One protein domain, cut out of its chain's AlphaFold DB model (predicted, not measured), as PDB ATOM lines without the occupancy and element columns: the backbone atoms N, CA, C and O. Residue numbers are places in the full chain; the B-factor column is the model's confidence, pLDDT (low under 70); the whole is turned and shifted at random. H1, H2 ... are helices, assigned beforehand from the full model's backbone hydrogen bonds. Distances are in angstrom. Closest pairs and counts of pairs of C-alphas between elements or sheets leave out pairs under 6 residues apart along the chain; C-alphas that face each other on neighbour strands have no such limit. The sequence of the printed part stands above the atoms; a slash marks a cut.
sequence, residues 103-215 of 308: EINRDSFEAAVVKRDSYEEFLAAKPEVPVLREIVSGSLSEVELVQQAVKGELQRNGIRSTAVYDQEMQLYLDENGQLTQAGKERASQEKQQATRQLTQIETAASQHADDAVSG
ATOM      1  N   GLU A 103     -17.566   8.008 -43.408       71.62
ATOM      2  CA  GLU A 103     -17.407   9.350 -42.853       71.62
ATOM      3  C   GLU A 103     -16.952   9.233 -41.388       71.62
ATOM      4  O   GLU A 103     -17.702   8.790 -40.511       71.62
ATOM      5  N   ILE A 104     -15.692   9.592 -41.119       78.06
ATOM      6  CA  ILE A 104     -15.163   9.613 -39.755       78.06
ATOM      7  C   ILE A 104     -15.499  10.955 -39.126       78.06
ATOM      8  O   ILE A 104     -14.948  11.995 -39.485       78.06
ATOM      9  N   ASN A 105     -16.400  10.906 -38.157       77.12
ATOM     10  CA  ASN A 105     -16.717  12.008 -37.274       77.12
ATOM     11  C   ASN A 105     -16.277  11.638 -35.852       77.12
ATOM     12  O   ASN A 105     -15.777  10.543 -35.587       77.12
ATOM     13  N   ARG A 106     -16.441  12.575 -34.921       73.50
ATOM     14  CA  ARG A 106     -16.050  12.371 -33.527       73.50
ATOM     15  C   ARG A 106     -16.708  11.139 -32.900       73.50
ATOM     16  O   ARG A 106     -16.033  10.387 -32.207       73.50
ATOM     17  N   ASP A 107     -18.000  10.936 -33.147       74.38
ATOM     18  CA  ASP A 107     -18.774   9.854 -32.535       74.38
ATOM     19  C   ASP A 107     -18.292   8.487 -33.033       74.38
ATOM     20  O   ASP A 107     -18.080   7.577 -32.229       74.38
ATOM     21  N   SER A 108     -18.050   8.348 -34.343       80.38
ATOM     22  CA  SER A 108     -17.525   7.106 -34.918       80.38
ATOM     23  C   SER A 108     -16.078   6.837 -34.502       80.38
ATOM     24  O   SER A 108     -15.727   5.686 -34.239       80.38
ATOM     25  N   PHE A 109     -15.256   7.881 -34.352       76.06
ATOM     26  CA  PHE A 109     -13.902   7.762 -33.810       76.06
ATOM     27  C   PHE A 109     -13.902   7.309 -32.339       76.06
ATOM     28  O   PHE A 109     -13.247   6.323 -32.005       76.06
ATOM     29  N   GLU A 110     -14.648   7.983 -31.459       73.00
ATOM     30  CA  GLU A 110     -14.714   7.647 -30.027       73.00
ATOM     31  C   GLU A 110     -15.276   6.235 -29.800       73.00
ATOM     32  O   GLU A 110     -14.731   5.477 -28.996       73.00
ATOM     33  N   ALA A 111     -16.306   5.839 -30.557       75.50
ATOM     34  CA  ALA A 111     -16.841   4.481 -30.515       75.50
ATOM     35  C   ALA A 111     -15.793   3.435 -30.929       75.50
ATOM     36  O   ALA A 111     -15.666   2.401 -30.276       75.50
ATOM     37  N   ALA A 112     -15.009   3.699 -31.979       73.44
ATOM     38  CA  ALA A 112     -13.954   2.790 -32.418       73.44
ATOM     39  C   ALA A 112     -12.828   2.650 -31.381       73.44
ATOM     40  O   ALA A 112     -12.338   1.541 -31.160       73.44
ATOM     41  N   VAL A 113     -12.450   3.747 -30.717       74.06
ATOM     42  CA  VAL A 113     -11.454   3.731 -29.633       74.06
ATOM     43  C   VAL A 113     -11.959   2.897 -28.458       74.06
ATOM     44  O   VAL A 113     -11.293   1.941 -28.071       74.06
ATOM     45  N   VAL A 114     -13.166   3.177 -27.952       72.44
ATOM     46  CA  VAL A 114     -13.757   2.413 -26.837       72.44
ATOM     47  C   VAL A 114     -13.910   0.938 -27.191       72.44
ATOM     48  O   VAL A 114     -13.621   0.081 -26.355       72.44
ATOM     49  N   LYS A 115     -14.309   0.625 -28.429       75.62
ATOM     50  CA  LYS A 115     -14.418  -0.756 -28.902       75.62
ATOM     51  C   LYS A 115     -13.071  -1.473 -28.857       75.62
ATOM     52  O   LYS A 115     -12.990  -2.572 -28.315       75.62
ATOM     53  N   ARG A 116     -12.014  -0.867 -29.409       75.94
ATOM     54  CA  ARG A 116     -10.670  -1.461 -29.402       75.94
ATOM     55  C   ARG A 116     -10.170  -1.660 -27.976       75.94
ATOM     56  O   ARG A 116      -9.774  -2.768 -27.628       75.94
ATOM     57  N   ASP A 117     -10.229  -0.616 -27.157       68.75
ATOM     58  CA  ASP A 117      -9.653  -0.639 -25.815       68.75
ATOM     59  C   ASP A 117     -10.402  -1.644 -24.915       68.75
ATOM     60  O   ASP A 117      -9.771  -2.457 -24.243       68.75
ATOM     61  N   SER A 118     -11.740  -1.697 -24.992       63.75
ATOM     62  CA  SER A 118     -12.559  -2.665 -24.234       63.75
ATOM     63  C   SER A 118     -12.359  -4.113 -24.698       63.75
ATOM     64  O   SER A 118     -12.479  -5.046 -23.900       63.75
ATOM     65  N   TYR A 119     -12.078  -4.321 -25.989       74.69
ATOM     66  CA  TYR A 119     -11.742  -5.634 -26.536       74.69
ATOM     67  C   TYR A 119     -10.375  -6.104 -26.025       74.69
ATOM     68  O   TYR A 119     -10.239  -7.228 -25.537       74.69
ATOM     69  N   GLU A 120      -9.362  -5.239 -26.105       75.62
ATOM     70  CA  GLU A 120      -8.001  -5.537 -25.655       75.62
ATOM     71  C   GLU A 120      -7.929  -5.752 -24.140       75.62
ATOM     72  O   GLU A 120      -7.289  -6.707 -23.700       75.62
ATOM     73  N   GLU A 121      -8.636  -4.943 -23.347       73.00
ATOM     74  CA  GLU A 121      -8.744  -5.116 -21.895       73.00
ATOM     75  C   GLU A 121      -9.347  -6.483 -21.536       73.00
ATOM     76  O   GLU A 121      -8.798  -7.211 -20.703       73.00
ATOM     77  N   PHE A 122     -10.434  -6.877 -22.211       80.25
ATOM     78  CA  PHE A 122     -11.068  -8.174 -21.979       80.25
ATOM     79  C   PHE A 122     -10.111  -9.331 -22.281       80.25
ATOM     80  O   PHE A 122     -10.030 -10.288 -21.506       80.25
ATOM     81  N   LEU A 123      -9.369  -9.253 -23.389       79.00
ATOM     82  CA  LEU A 123      -8.372 -10.266 -23.737       79.00
ATOM     83  C   LEU A 123      -7.193 -10.281 -22.758       79.00
ATOM     84  O   LEU A 123      -6.730 -11.358 -22.390       79.00
ATOM     85  N   ALA A 124      -6.722  -9.115 -22.308       75.94
ATOM     86  CA  ALA A 124      -5.626  -9.002 -21.347       75.94
ATOM     87  C   ALA A 124      -5.978  -9.619 -19.981       75.94
ATOM     88  O   ALA A 124      -5.105 -10.163 -19.304       75.94
ATOM     89  N   ALA A 125      -7.259  -9.612 -19.601       73.75
ATOM     90  CA  ALA A 125      -7.755 -10.280 -18.399       73.75
ATOM     91  C   ALA A 125      -7.772 -11.824 -18.499       73.75
ATOM     92  O   ALA A 125      -8.064 -12.496 -17.504       73.75
ATOM     93  N   LYS A 126      -7.476 -12.406 -19.672       83.88
ATOM     94  CA  LYS A 126      -7.465 -13.855 -19.928       83.88
ATOM     95  C   LYS A 126      -6.028 -14.367 -20.118       83.88
ATOM     96  O   LYS A 126      -5.506 -14.320 -21.235       83.88
ATOM     97  N   PRO A 127      -5.372 -14.887 -19.062       85.19
ATOM     98  CA  PRO A 127      -3.975 -15.330 -19.140       85.19
ATOM     99  C   PRO A 127      -3.741 -16.477 -20.136       85.19
ATOM    100  O   PRO A 127      -2.611 -16.696 -20.564       85.19
ATOM    101  N   GLU A 128      -4.785 -17.211 -20.520       87.12
ATOM    102  CA  GLU A 128      -4.733 -18.297 -21.497       87.12
ATOM    103  C   GLU A 128      -4.652 -17.831 -22.963       87.12
ATOM    104  O   GLU A 128      -4.212 -18.601 -23.815       87.12
ATOM    105  N   VAL A 129      -5.032 -16.587 -23.284       89.25
ATOM    106  CA  VAL A 129      -5.113 -16.098 -24.677       89.25
ATOM    107  C   VAL A 129      -3.776 -16.170 -25.431       89.25
ATOM    108  O   VAL A 129      -3.790 -16.649 -26.568       89.25
ATOM    109  N   PRO A 130      -2.622 -15.759 -24.861       89.94
ATOM    110  CA  PRO A 130      -1.335 -15.882 -25.546       89.94
ATOM    111  C   PRO A 130      -1.010 -17.329 -25.937       89.94
ATOM    112  O   PRO A 130      -0.665 -17.591 -27.086       89.94
ATOM    113  N   VAL A 131      -1.217 -18.274 -25.014       88.88
ATOM    114  CA  VAL A 131      -0.951 -19.702 -25.248       88.88
ATOM    115  C   VAL A 131      -1.887 -20.252 -26.323       88.88
ATOM    116  O   VAL A 131      -1.442 -20.914 -27.257       88.88
ATOM    117  N   LEU A 132      -3.183 -19.936 -26.253       90.81
ATOM    118  CA  LEU A 132      -4.148 -20.352 -27.273       90.81
ATOM    119  C   LEU A 132      -3.767 -19.823 -28.664       90.81
ATOM    120  O   LEU A 132      -3.871 -20.558 -29.646       90.81
ATOM    121  N   ARG A 133      -3.279 -18.581 -28.755       92.69
ATOM    122  CA  ARG A 133      -2.803 -17.996 -30.017       92.69
ATOM    123  C   ARG A 133      -1.583 -18.722 -30.571       92.69
ATOM    124  O   ARG A 133      -1.578 -18.994 -31.765       92.69
ATOM    125  N   GLU A 134      -0.611 -19.087 -29.736       91.00
ATOM    126  CA  GLU A 134       0.574 -19.856 -30.153       91.00
ATOM    127  C   GLU A 134       0.217 -21.250 -30.692       91.00
ATOM    128  O   GLU A 134       0.790 -21.714 -31.683       91.00
ATOM    129  N   ILE A 135      -0.760 -21.913 -30.066       90.88
ATOM    130  CA  ILE A 135      -1.266 -23.218 -30.515       90.88
ATOM    131  C   ILE A 135      -1.954 -23.080 -31.881       90.88
ATOM    132  O   ILE A 135      -1.733 -23.885 -32.790       90.88
ATOM    133  N   VAL A 136      -2.792 -22.053 -32.049       90.62
ATOM    134  CA  VAL A 136      -3.549 -21.831 -33.289       90.62
ATOM    135  C   VAL A 136      -2.640 -21.376 -34.434       90.62
ATOM    136  O   VAL A 136      -2.786 -21.886 -35.549       90.62
ATOM    137  N   SER A 137      -1.672 -20.489 -34.170       90.69
ATOM    138  CA  SER A 137      -0.693 -20.008 -35.157       90.69
ATOM    139  C   SER A 137       0.284 -21.093 -35.614       90.69
ATOM    140  O   SER A 137       0.912 -20.943 -36.661       90.69
ATOM    141  N   GLY A 138       0.408 -22.187 -34.856       85.75
ATOM    142  CA  GLY A 138       1.391 -23.239 -35.112       85.75
ATOM    143  C   GLY A 138       2.812 -22.836 -34.722       85.75
ATOM    144  O   GLY A 138       3.769 -23.379 -35.264       85.75
ATOM    145  N   SER A 139       2.956 -21.871 -33.810       88.69
ATOM    146  CA  SER A 139       4.257 -21.472 -33.264       88.69
ATOM    147  C   SER A 139       4.845 -22.538 -32.332       88.69
ATOM    148  O   SER A 139       6.062 -22.609 -32.189       88.69
ATOM    149  N   LEU A 140       3.993 -23.383 -31.744       85.88
ATOM    150  CA  LEU A 140       4.371 -24.593 -31.010       85.88
ATOM    151  C   LEU A 140       4.423 -25.799 -31.952       85.88
ATOM    152  O   LEU A 140       3.507 -26.008 -32.753       85.88
ATOM    153  N   SER A 141       5.462 -26.630 -31.828       90.75
ATOM    154  CA  SER A 141       5.499 -27.906 -32.546       90.75
ATOM    155  C   SER A 141       4.413 -28.853 -32.026       90.75
ATOM    156  O   SER A 141       4.031 -28.823 -30.856       90.75
ATOM    157  N   GLU A 142       3.922 -29.748 -32.885       91.00
ATOM    158  CA  GLU A 142       2.892 -30.720 -32.494       91.00
ATOM    159  C   GLU A 142       3.367 -31.647 -31.357       91.00
ATOM    160  O   GLU A 142       2.567 -32.072 -30.526       91.00
ATOM    161  N   VAL A 143       4.674 -31.924 -31.283       92.12
ATOM    162  CA  VAL A 143       5.283 -32.680 -30.179       92.12
ATOM    163  C   VAL A 143       5.169 -31.901 -28.870       92.12
ATOM    164  O   VAL A 143       4.682 -32.446 -27.880       92.12
ATOM    165  N   GLU A 144       5.570 -30.627 -28.855       91.62
ATOM    166  CA  GLU A 144       5.474 -29.768 -27.665       91.62
ATOM    167  C   GLU A 144       4.024 -29.593 -27.210       91.62
ATOM    168  O   GLU A 144       3.750 -29.616 -26.011       91.62
ATOM    169  N   LEU A 145       3.087 -29.483 -28.157       92.62
ATOM    170  CA  LEU A 145       1.659 -29.389 -27.871       92.62
ATOM    171  C   LEU A 145       1.158 -30.619 -27.104       92.62
ATOM    172  O   LEU A 145       0.521 -30.488 -26.059       92.62
ATOM    173  N   VAL A 146       1.489 -31.820 -27.587       93.19
ATOM    174  CA  VAL A 146       1.107 -33.073 -26.920       93.19
ATOM    175  C   VAL A 146       1.789 -33.199 -25.559       93.19
ATOM    176  O   VAL A 146       1.140 -33.553 -24.575       93.19
ATOM    177  N   GLN A 147       3.072 -32.844 -25.462       92.25
ATOM    178  CA  GLN A 147       3.799 -32.853 -24.192       92.25
ATOM    179  C   GLN A 147       3.160 -31.922 -23.153       92.25
ATOM    180  O   GLN A 147       3.015 -32.313 -21.991       92.25
ATOM    181  N   GLN A 148       2.763 -30.708 -23.550       90.38
ATOM    182  CA  GLN A 148       2.066 -29.766 -22.674       90.38
ATOM    183  C   GLN A 148       0.683 -30.284 -22.267       90.38
ATOM    184  O   GLN A 148       0.332 -30.186 -21.090       90.38
ATOM    185  N   ALA A 149      -0.071 -30.877 -23.197       90.31
ATOM    186  CA  ALA A 149      -1.391 -31.436 -22.924       90.31
ATOM    187  C   ALA A 149      -1.334 -32.565 -21.882       90.31
ATOM    188  O   ALA A 149      -2.013 -32.488 -20.855       90.31
ATOM    189  N   VAL A 150      -0.457 -33.556 -22.086       91.69
ATOM    190  CA  VAL A 150      -0.263 -34.682 -21.154       91.69
ATOM    191  C   VAL A 150       0.210 -34.178 -19.791       91.69
ATOM    192  O   VAL A 150      -0.331 -34.555 -18.749       91.69
ATOM    193  N   LYS A 151       1.179 -33.254 -19.768       91.25
ATOM    194  CA  LYS A 151       1.661 -32.650 -18.520       91.25
ATOM    195  C   LYS A 151       0.544 -31.912 -17.777       91.25
ATOM    196  O   LYS A 151       0.437 -32.045 -16.558       91.25
ATOM    197  N   GLY A 152      -0.294 -31.165 -18.494       87.38
ATOM    198  CA  GLY A 152      -1.444 -30.458 -17.934       87.38
ATOM    199  C   GLY A 152      -2.504 -31.402 -17.366       87.38
ATOM    200  O   GLY A 152      -3.016 -31.161 -16.274       87.38
ATOM    201  N   GLU A 153      -2.816 -32.506 -18.049       88.88
ATOM    202  CA  GLU A 153      -3.737 -33.536 -17.549       88.88
ATOM    203  C   GLU A 153      -3.236 -34.193 -16.265       88.88
ATOM    204  O   GLU A 153      -3.972 -34.255 -15.278       88.88
ATOM    205  N   LEU A 154      -1.971 -34.610 -16.238       89.88
ATOM    206  CA  LEU A 154      -1.369 -35.207 -15.048       89.88
ATOM    207  C   LEU A 154      -1.373 -34.229 -13.870       89.88
ATOM    208  O   LEU A 154      -1.779 -34.599 -12.768       89.88
ATOM    209  N   GLN A 155      -1.016 -32.962 -14.107       88.62
ATOM    210  CA  GLN A 155      -1.059 -31.923 -13.076       88.62
ATOM    211  C   GLN A 155      -2.477 -31.679 -12.544       88.62
ATOM    212  O   GLN A 155      -2.646 -31.578 -11.327       88.62
ATOM    213  N   ARG A 156      -3.494 -31.634 -13.417       88.56
ATOM    214  CA  ARG A 156      -4.910 -31.512 -13.017       88.56
ATOM    215  C   ARG A 156      -5.379 -32.696 -12.173       88.56
ATOM    216  O   ARG A 156      -6.140 -32.502 -11.231       88.56
ATOM    217  N   ASN A 157      -4.864 -33.889 -12.451       89.12
ATOM    218  CA  ASN A 157      -5.136 -35.104 -11.681       89.12
ATOM    219  C   ASN A 157      -4.281 -35.222 -10.404       89.12
ATOM    220  O   ASN A 157      -4.328 -36.241  -9.718       89.12
ATOM    221  N   GLY A 158      -3.477 -34.204 -10.073       88.88
ATOM    222  CA  GLY A 158      -2.593 -34.209  -8.905       88.88
ATOM    223  C   GLY A 158      -1.370 -35.124  -9.045       88.88
ATOM    224  O   GLY A 158      -0.628 -35.314  -8.081       88.88
ATOM    225  N   ILE A 159      -1.126 -35.673 -10.235       89.19
ATOM    226  CA  ILE A 159      -0.010 -36.569 -10.526       89.19
ATOM    227  C   ILE A 159       1.211 -35.724 -10.899       89.19
ATOM    228  O   ILE A 159       1.216 -34.992 -11.885       89.19
ATOM    229  N   ARG A 160       2.277 -35.835 -10.100       85.50
ATOM    230  CA  ARG A 160       3.557 -35.127 -10.319       85.50
ATOM    231  C   ARG A 160       4.724 -36.071 -10.635       85.50
ATOM    232  O   ARG A 160       5.880 -35.681 -10.513       85.50
ATOM    233  N   SER A 161       4.423 -37.320 -10.991       90.38
ATOM    234  CA  SER A 161       5.423 -38.353 -11.270       90.38
ATOM    235  C   SER A 161       5.932 -38.257 -12.705       90.38
ATOM    236  O   SER A 161       5.147 -38.373 -13.646       90.38
ATOM    237  N   THR A 162       7.247 -38.114 -12.871       88.62
ATOM    238  CA  THR A 162       7.907 -38.170 -14.183       88.62
ATOM    239  C   THR A 162       7.770 -39.546 -14.827       88.62
ATOM    240  O   THR A 162       7.523 -39.625 -16.018       88.62
ATOM    241  N   ALA A 163       7.804 -40.627 -14.042       90.56
ATOM    242  CA  ALA A 163       7.637 -41.981 -14.568       90.56
ATOM    243  C   ALA A 163       6.250 -42.204 -15.199       90.56
ATOM    244  O   ALA A 163       6.138 -42.887 -16.211       90.56
ATOM    245  N   VAL A 164       5.200 -41.607 -14.619       90.44
ATOM    246  CA  VAL A 164       3.841 -41.683 -15.185       90.44
ATOM    247  C   VAL A 164       3.738 -40.835 -16.451       90.44
ATOM    248  O   VAL A 164       3.120 -41.260 -17.418       90.44
ATOM    249  N   TYR A 165       4.385 -39.667 -16.471       92.44
ATOM    250  CA  TYR A 165       4.477 -38.843 -17.673       92.44
ATOM    251  C   TYR A 165       5.181 -39.569 -18.823       92.44
ATOM    252  O   TYR A 165       4.637 -39.622 -19.921       92.44
ATOM    253  N   ASP A 166       6.343 -40.171 -18.570       91.25
ATOM    254  CA  ASP A 166       7.101 -40.891 -19.596       91.25
ATOM    255  C   ASP A 166       6.309 -42.095 -20.126       91.25
ATOM    256  O   ASP A 166       6.299 -42.348 -21.329       91.25
ATOM    257  N   GLN A 167       5.599 -42.805 -19.243       91.69
ATOM    258  CA  GLN A 167       4.735 -43.922 -19.622       91.69
ATOM    259  C   GLN A 167       3.562 -43.478 -20.511       91.69
ATOM    260  O   GLN A 167       3.274 -44.138 -21.505       91.69
ATOM    261  N   GLU A 168       2.908 -42.361 -20.188       90.81
ATOM    262  CA  GLU A 168       1.855 -41.783 -21.035       90.81
ATOM    263  C   GLU A 168       2.420 -41.290 -22.375       90.81
ATOM    264  O   GLU A 168       1.843 -41.532 -23.433       90.81
ATOM    265  N   MET A 169       3.597 -40.657 -22.372       93.44
ATOM    266  CA  MET A 169       4.219 -40.146 -23.595       93.44
ATOM    267  C   MET A 169       4.611 -41.243 -24.592       93.44
ATOM    268  O   MET A 169       4.607 -40.971 -25.792       93.44
ATOM    269  N   GLN A 170       4.871 -42.478 -24.146       93.12
ATOM    270  CA  GLN A 170       5.128 -43.627 -25.033       93.12
ATOM    271  C   GLN A 170       3.932 -43.995 -25.927       93.12
ATOM    272  O   GLN A 170       4.111 -44.646 -26.953       93.12
ATOM    273  N   LEU A 171       2.708 -43.578 -25.579       92.38
ATOM    274  CA  LEU A 171       1.536 -43.750 -26.449       92.38
ATOM    275  C   LEU A 171       1.570 -42.784 -27.642       92.38
ATOM    276  O   LEU A 171       1.059 -43.088 -28.724       92.38
ATOM    277  N   TYR A 172       2.169 -41.610 -27.445       95.19
ATOM    278  CA  TYR A 172       2.103 -40.495 -28.382       95.19
ATOM    279  C   TYR A 172       3.393 -40.275 -29.169       95.19
ATOM    280  O   TYR A 172       3.336 -39.693 -30.253       95.19
ATOM    281  N   LEU A 173       4.531 -40.747 -28.657       94.75
ATOM    282  CA  LEU A 173       5.834 -40.669 -29.306       94.75
ATOM    283  C   LEU A 173       6.399 -42.061 -29.577       94.75
ATOM    284  O   LEU A 173       6.284 -42.961 -28.749       94.75
ATOM    285  N   ASP A 174       7.010 -42.227 -30.745       92.19
ATOM    286  CA  ASP A 174       7.758 -43.429 -31.091       92.19
ATOM    287  C   ASP A 174       9.157 -43.439 -30.444       92.19
ATOM    288  O   ASP A 174       9.579 -42.488 -29.782       92.19
ATOM    289  N   GLU A 175       9.905 -44.522 -30.657       88.62
ATOM    290  CA  GLU A 175      11.267 -44.690 -30.128       88.62
ATOM    291  C   GLU A 175      12.259 -43.621 -30.631       88.62
ATOM    292  O   GLU A 175      13.305 -43.415 -30.019       88.62
ATOM    293  N   ASN A 176      11.931 -42.914 -31.720       90.12
ATOM    294  CA  ASN A 176      12.731 -41.833 -32.294       90.12
ATOM    295  C   ASN A 176      12.258 -40.438 -31.841       90.12
ATOM    296  O   ASN A 176      12.799 -39.431 -32.305       90.12
ATOM    297  N   GLY A 177      11.250 -40.360 -30.966       87.25
ATOM    298  CA  GLY A 177      10.662 -39.106 -30.498       87.25
ATOM    299  C   GLY A 177       9.747 -38.420 -31.517       87.25
ATOM    300  O   GLY A 177       9.472 -37.228 -31.372       87.25
ATOM    301  N   GLN A 178       9.278 -39.129 -32.548       92.31
ATOM    302  CA  GLN A 178       8.294 -38.622 -33.507       92.31
ATOM    303  C   GLN A 178       6.867 -38.967 -33.084       92.31
ATOM    304  O   GLN A 178       6.631 -39.963 -32.406       92.31
ATOM    305  N   LEU A 179       5.889 -38.163 -33.514       93.25
ATOM    306  CA  LEU A 179       4.484 -38.427 -33.206       93.25
ATOM    307  C   LEU A 179       3.992 -39.721 -33.857       93.25
ATOM    308  O   LEU A 179       4.009 -39.869 -35.085       93.25
ATOM    309  N   THR A 180       3.447 -40.607 -33.026       95.56
ATOM    310  CA  THR A 180       2.642 -41.747 -33.470       95.56
ATOM    311  C   THR A 180       1.324 -41.258 -34.083       95.56
ATOM    312  O   THR A 180       0.979 -40.075 -34.020       95.56
ATOM    313  N   GLN A 181       0.535 -42.167 -34.661       95.19
ATOM    314  CA  GLN A 181      -0.809 -41.826 -35.142       95.19
ATOM    315  C   GLN A 181      -1.691 -41.258 -34.014       95.19
ATOM    316  O   GLN A 181      -2.347 -40.237 -34.208       95.19
ATOM    317  N   ALA A 182      -1.631 -41.857 -32.819       93.88
ATOM    318  CA  ALA A 182      -2.331 -41.353 -31.639       93.88
ATOM    319  C   ALA A 182      -1.815 -39.968 -31.214       93.88
ATOM    320  O   ALA A 182      -2.605 -39.103 -30.838       93.88
ATOM    321  N   GLY A 183      -0.503 -39.724 -31.323       94.44
ATOM    322  CA  GLY A 183       0.104 -38.411 -31.085       94.44
ATOM    323  C   GLY A 183      -0.419 -37.333 -32.034       94.44
ATOM    324  O   GLY A 183      -0.810 -36.256 -31.588       94.44
ATOM    325  N   LYS A 184      -0.499 -37.632 -33.334       95.19
ATOM    326  CA  LYS A 184      -1.046 -36.709 -34.347       95.19
ATOM    327  C   LYS A 184      -2.525 -36.414 -34.120       95.19
ATOM    328  O   LYS A 184      -2.956 -35.267 -34.224       95.19
ATOM    329  N   GLU A 185      -3.305 -37.440 -33.786       95.69
ATOM    330  CA  GLU A 185      -4.721 -37.280 -33.448       95.69
ATOM    331  C   GLU A 185      -4.896 -36.403 -32.208       95.69
ATOM    332  O   GLU A 185      -5.718 -35.485 -32.228       95.69
ATOM    333  N   ARG A 186      -4.076 -36.611 -31.170       93.31
ATOM    334  CA  ARG A 186      -4.100 -35.778 -29.966       93.31
ATOM    335  C   ARG A 186      -3.715 -34.329 -30.267       93.31
ATOM    336  O   ARG A 186      -4.451 -33.430 -29.874       93.31
ATOM    337  N   ALA A 187      -2.633 -34.091 -31.007       93.31
ATOM    338  CA  ALA A 187      -2.215 -32.744 -31.408       93.31
ATOM    339  C   ALA A 187      -3.325 -32.006 -32.182       93.31
ATOM    340  O   ALA A 187      -3.621 -30.842 -31.910       93.31
ATOM    341  N   SER A 188      -3.992 -32.702 -33.108       94.19
ATOM    342  CA  SER A 188      -5.124 -32.156 -33.866       94.19
ATOM    343  C   SER A 188      -6.314 -31.805 -32.965       94.19
ATOM    344  O   SER A 188      -6.905 -30.733 -33.113       94.19
ATOM    345  N   GLN A 189      -6.644 -32.663 -31.992       94.12
ATOM    346  CA  GLN A 189      -7.705 -32.399 -31.014       94.12
ATOM    347  C   GLN A 189      -7.396 -31.174 -30.150       94.12
ATOM    348  O   GLN A 189      -8.264 -30.311 -30.005       94.12
ATOM    349  N   GLU A 190      -6.168 -31.060 -29.638       93.19
ATOM    350  CA  GLU A 190      -5.719 -29.898 -28.862       93.19
ATOM    351  C   GLU A 190      -5.815 -28.615 -29.682       93.19
ATOM    352  O   GLU A 190      -6.368 -27.618 -29.218       93.19
ATOM    353  N   LYS A 191      -5.370 -28.649 -30.942       93.88
ATOM    354  CA  LYS A 191      -5.476 -27.496 -31.837       93.88
ATOM    355  C   LYS A 191      -6.933 -27.099 -32.075       93.88
ATOM    356  O   LYS A 191      -7.272 -25.929 -31.944       93.88
ATOM    357  N   GLN A 192      -7.817 -28.056 -32.364       94.88
ATOM    358  CA  GLN A 192      -9.248 -27.784 -32.549       94.88
ATOM    359  C   GLN A 192      -9.923 -27.266 -31.274       94.88
ATOM    360  O   GLN A 192     -10.847 -26.451 -31.342       94.88
ATOM    361  N   GLN A 193      -9.516 -27.759 -30.106       93.75
ATOM    362  CA  GLN A 193     -10.004 -27.261 -28.829       93.75
ATOM    363  C   GLN A 193      -9.527 -25.828 -28.589       93.75
ATOM    364  O   GLN A 193     -10.358 -24.974 -28.282       93.75
ATOM    365  N   ALA A 194      -8.241 -25.551 -28.808       93.25
ATOM    366  CA  ALA A 194      -7.670 -24.219 -28.674       93.25
ATOM    367  C   ALA A 194      -8.320 -23.221 -29.638       93.25
ATOM    368  O   ALA A 194      -8.698 -22.134 -29.214       93.25
ATOM    369  N   THR A 195      -8.553 -23.605 -30.901       94.69
ATOM    370  CA  THR A 195      -9.287 -22.774 -31.866       94.69
ATOM    371  C   THR A 195     -10.689 -22.452 -31.363       94.69
ATOM    372  O   THR A 195     -11.067 -21.287 -31.330       94.69
ATOM    373  N   ARG A 196     -11.459 -23.456 -30.920       95.25
ATOM    374  CA  ARG A 196     -12.821 -23.227 -30.409       95.25
ATOM    375  C   ARG A 196     -12.830 -22.314 -29.185       95.25
ATOM    376  O   ARG A 196     -13.669 -21.421 -29.116       95.25
ATOM    377  N   GLN A 197     -11.914 -22.528 -28.244       94.88
ATOM    378  CA  GLN A 197     -11.793 -21.697 -27.046       94.88
ATOM    379  C   GLN A 197     -11.393 -20.263 -27.394       94.88
ATOM    380  O   GLN A 197     -12.030 -19.330 -26.916       94.88
ATOM    381  N   LEU A 198     -10.397 -20.080 -28.266       92.81
ATOM    382  CA  LEU A 198      -9.969 -18.759 -28.717       92.81
ATOM    383  C   LEU A 198     -11.123 -18.020 -29.402       92.81
ATOM    384  O   LEU A 198     -11.434 -16.904 -29.008       92.81
ATOM    385  N   THR A 199     -11.839 -18.667 -30.327       94.38
ATOM    386  CA  THR A 199     -13.011 -18.071 -30.988       94.38
ATOM    387  C   THR A 199     -14.111 -17.692 -29.996       94.38
ATOM    388  O   THR A 199     -14.730 -16.640 -30.144       94.38
ATOM    389  N   GLN A 200     -14.370 -18.511 -28.973       93.94
ATOM    390  CA  GLN A 200     -15.343 -18.177 -27.927       93.94
ATOM    391  C   GLN A 200     -14.913 -16.950 -27.119       93.94
ATOM    392  O   GLN A 200     -15.738 -16.071 -26.873       93.94
ATOM    393  N   ILE A 201     -13.634 -16.868 -26.737       90.81
ATOM    394  CA  ILE A 201     -13.087 -15.723 -26.003       90.81
ATOM    395  C   ILE A 201     -13.139 -14.460 -26.866       90.81
ATOM    396  O   ILE A 201     -13.588 -13.427 -26.383       90.81
ATOM    397  N   GLU A 202     -12.747 -14.538 -28.138       92.19
ATOM    398  CA  GLU A 202     -12.765 -13.402 -29.069       92.19
ATOM    399  C   GLU A 202     -14.197 -12.937 -29.372       92.19
ATOM    400  O   GLU A 202     -14.459 -11.738 -29.432       92.19
ATOM    401  N   THR A 203     -15.157 -13.863 -29.460       93.88
ATOM    402  CA  THR A 203     -16.582 -13.518 -29.595       93.88
ATOM    403  C   THR A 203     -17.098 -12.808 -28.341       93.88
ATOM    404  O   THR A 203     -17.777 -11.791 -28.446       93.88
ATOM    405  N   ALA A 204     -16.757 -13.308 -27.149       87.38
ATOM    406  CA  ALA A 204     -17.137 -12.668 -25.892       87.38
ATOM    407  C   ALA A 204     -16.476 -11.290 -25.722       87.38
ATOM    408  O   ALA A 204     -17.130 -10.358 -25.267       87.38
ATOM    409  N   ALA A 205     -15.213 -11.146 -26.136       80.44
ATOM    410  CA  ALA A 205     -14.502  -9.872 -26.142       80.44
ATOM    411  C   ALA A 205     -15.161  -8.870 -27.099       80.44
ATOM    412  O   ALA A 205     -15.339  -7.708 -26.740       80.44
ATOM    413  N   SER A 206     -15.576  -9.316 -28.292       88.88
ATOM    414  CA  SER A 206     -16.319  -8.472 -29.234       88.88
ATOM    415  C   SER A 206     -17.652  -8.022 -28.645       88.88
ATOM    416  O   SER A 206     -17.956  -6.837 -28.699       88.88
ATOM    417  N   GLN A 207     -18.416  -8.937 -28.040       87.38
ATOM    418  CA  GLN A 207     -19.689  -8.590 -27.407       87.38
ATOM    419  C   GLN A 207     -19.493  -7.594 -26.256       87.38
ATOM    420  O   GLN A 207     -20.216  -6.610 -26.175       87.38
ATOM    421  N   HIS A 208     -18.484  -7.806 -25.405       74.81
ATOM    422  CA  HIS A 208     -18.137  -6.879 -24.325       74.81
ATOM    423  C   HIS A 208     -17.797  -5.480 -24.858       74.81
ATOM    424  O   HIS A 208     -18.237  -4.471 -24.310       74.81
ATOM    425  N   ALA A 209     -17.041  -5.415 -25.954       66.88
ATOM    426  CA  ALA A 209     -16.702  -4.160 -26.601       66.88
ATOM    427  C   ALA A 209     -17.930  -3.465 -27.221       66.88
ATOM    428  O   ALA A 209     -18.068  -2.248 -27.103       66.88
ATOM    429  N   ASP A 210     -18.848  -4.219 -27.832       79.44
ATOM    430  CA  ASP A 210     -20.105  -3.688 -28.374       79.44
ATOM    431  C   ASP A 210     -21.047  -3.179 -27.264       79.44
ATOM    432  O   ASP A 210     -21.687  -2.131 -27.415       79.44
ATOM    433  N   ASP A 211     -21.086  -3.859 -26.114       66.31
ATOM    434  CA  ASP A 211     -21.821  -3.413 -24.926       66.31
ATOM    435  C   ASP A 211     -21.222  -2.111 -24.360       66.31
ATOM    436  O   ASP A 211     -21.965  -1.197 -23.996       66.31
ATOM    437  N   ALA A 212     -19.889  -1.973 -24.349       60.25
ATOM    438  CA  ALA A 212     -19.202  -0.751 -23.921       60.25
ATOM    439  C   ALA A 212     -19.491   0.439 -24.853       60.25
ATOM    440  O   ALA A 212     -19.793   1.537 -24.380       60.25
ATOM    441  N   VAL A 213     -19.484   0.223 -26.175       70.31
ATOM    442  CA  VAL A 213     -19.896   1.240 -27.162       70.31
ATOM    443  C   VAL A 213     -21.358   1.638 -26.965       70.31
ATOM    444  O   VAL A 213     -21.692   2.823 -27.003       70.31
ATOM    445  N   SER A 214     -22.235   0.667 -26.708       71.12
ATOM    446  CA  SER A 214     -23.649   0.930 -26.419       71.12
ATOM    447  C   SER A 214     -23.812   1.742 -25.129       71.12
ATOM    448  O   SER A 214     -24.602   2.685 -25.087       71.12
ATOM    449  N   GLY A 215     -23.027   1.433 -24.093       57.03
ATOM    450  CA  GLY A 215     -22.954   2.203 -22.852       57.03
ATOM    451  C   GLY A 215     -22.509   3.650 -23.076       57.03
ATOM    452  O   GLY A 215     -23.146   4.568 -22.559       57.03
TER     453      GLY A 215
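What this domain is: This is residues 103 to 215 of the 308 residues of an uncharacterized protein of Spirosoma fluviale (UniProt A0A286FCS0). One long helix, H5, is the spine of a rod-shaped domain, with the other four helices in a row over one side of it: H1 by its last part, the short H2 near its middle, and H3 and H4 at its beginning. H3 and H4 form a helical hairpin set crosswise to the spine, and residues 103 to 109, of which 106 to 109 belong to H1, stick out free. The printed part has 113 residues with five named helices, H1 to H5 in order, and no named strand; the class is all helix. It is only just loose, close to extended, with a radius of gyration of the C-alphas of 19.6 A, and it spans 64 by 29 by 16 A.

Where its parts are: H5, residues 181 to 215, is 50.8 A from first to last C-alpha, from (-0.809, -41.826, -35.142) to (-22.954, 2.203, -22.852). H1, residues 106 to 124, is 26.7 A long and begins at C-alpha 106, (-16.050, 12.371, -33.527). H2 is residues 129 to 137, 12.0 A. H3, residues 142 to 156, is 21.0 A long, and H4, residues 162 to 172, is 15.5 A long.

How they stand to each other: H5 is the hub, touching the four other helices. Its residues 201 to 213 alone touch H1, opposite ways at a steep tilt of 39 degrees, the closest C-alphas being those of Lys 115 and Ala 209, 4.7 A apart. Its residues 191 to 198 alone touch H2, opposite ways at a steep tilt of 52 degrees, closest at the C-alphas of Leu 132 and Ala 194, 5.4 A. Its residues 183 to 190 alone touch H3, about perpendicular at 76 degrees, closest at the C-alphas of Val 146 and Ala 187, 5.6 A. Its residues 181 to 186 alone touch H4, about perpendicular at 81 degrees, closest at the C-alphas of Tyr 172 and Gly 183, 4.0 A. In their hairpin, H3 and H4 touch, opposite ways at a steep tilt of 44 degrees, with the C-alphas of Lys 151 and Tyr 165 closest at 6.9 A. H1 is apart from H3 and H4, and H2 is apart from H4. In H1, H2, H3 and H5 every O i to N i+4 pair is within hydrogen-bond range; in H4, 5 of 7 are.

The domain as a whole: The C-alphas of Glu 103 and Ala 163 are the two farthest apart, 63.7 A. The printed part has no cut and no long link: three links are tight, and that from H4 to H5 is short. Mean pLDDT of the printed part is 86.2; residues 117 to 118, 209, 211 to 212 and 215 are under 70.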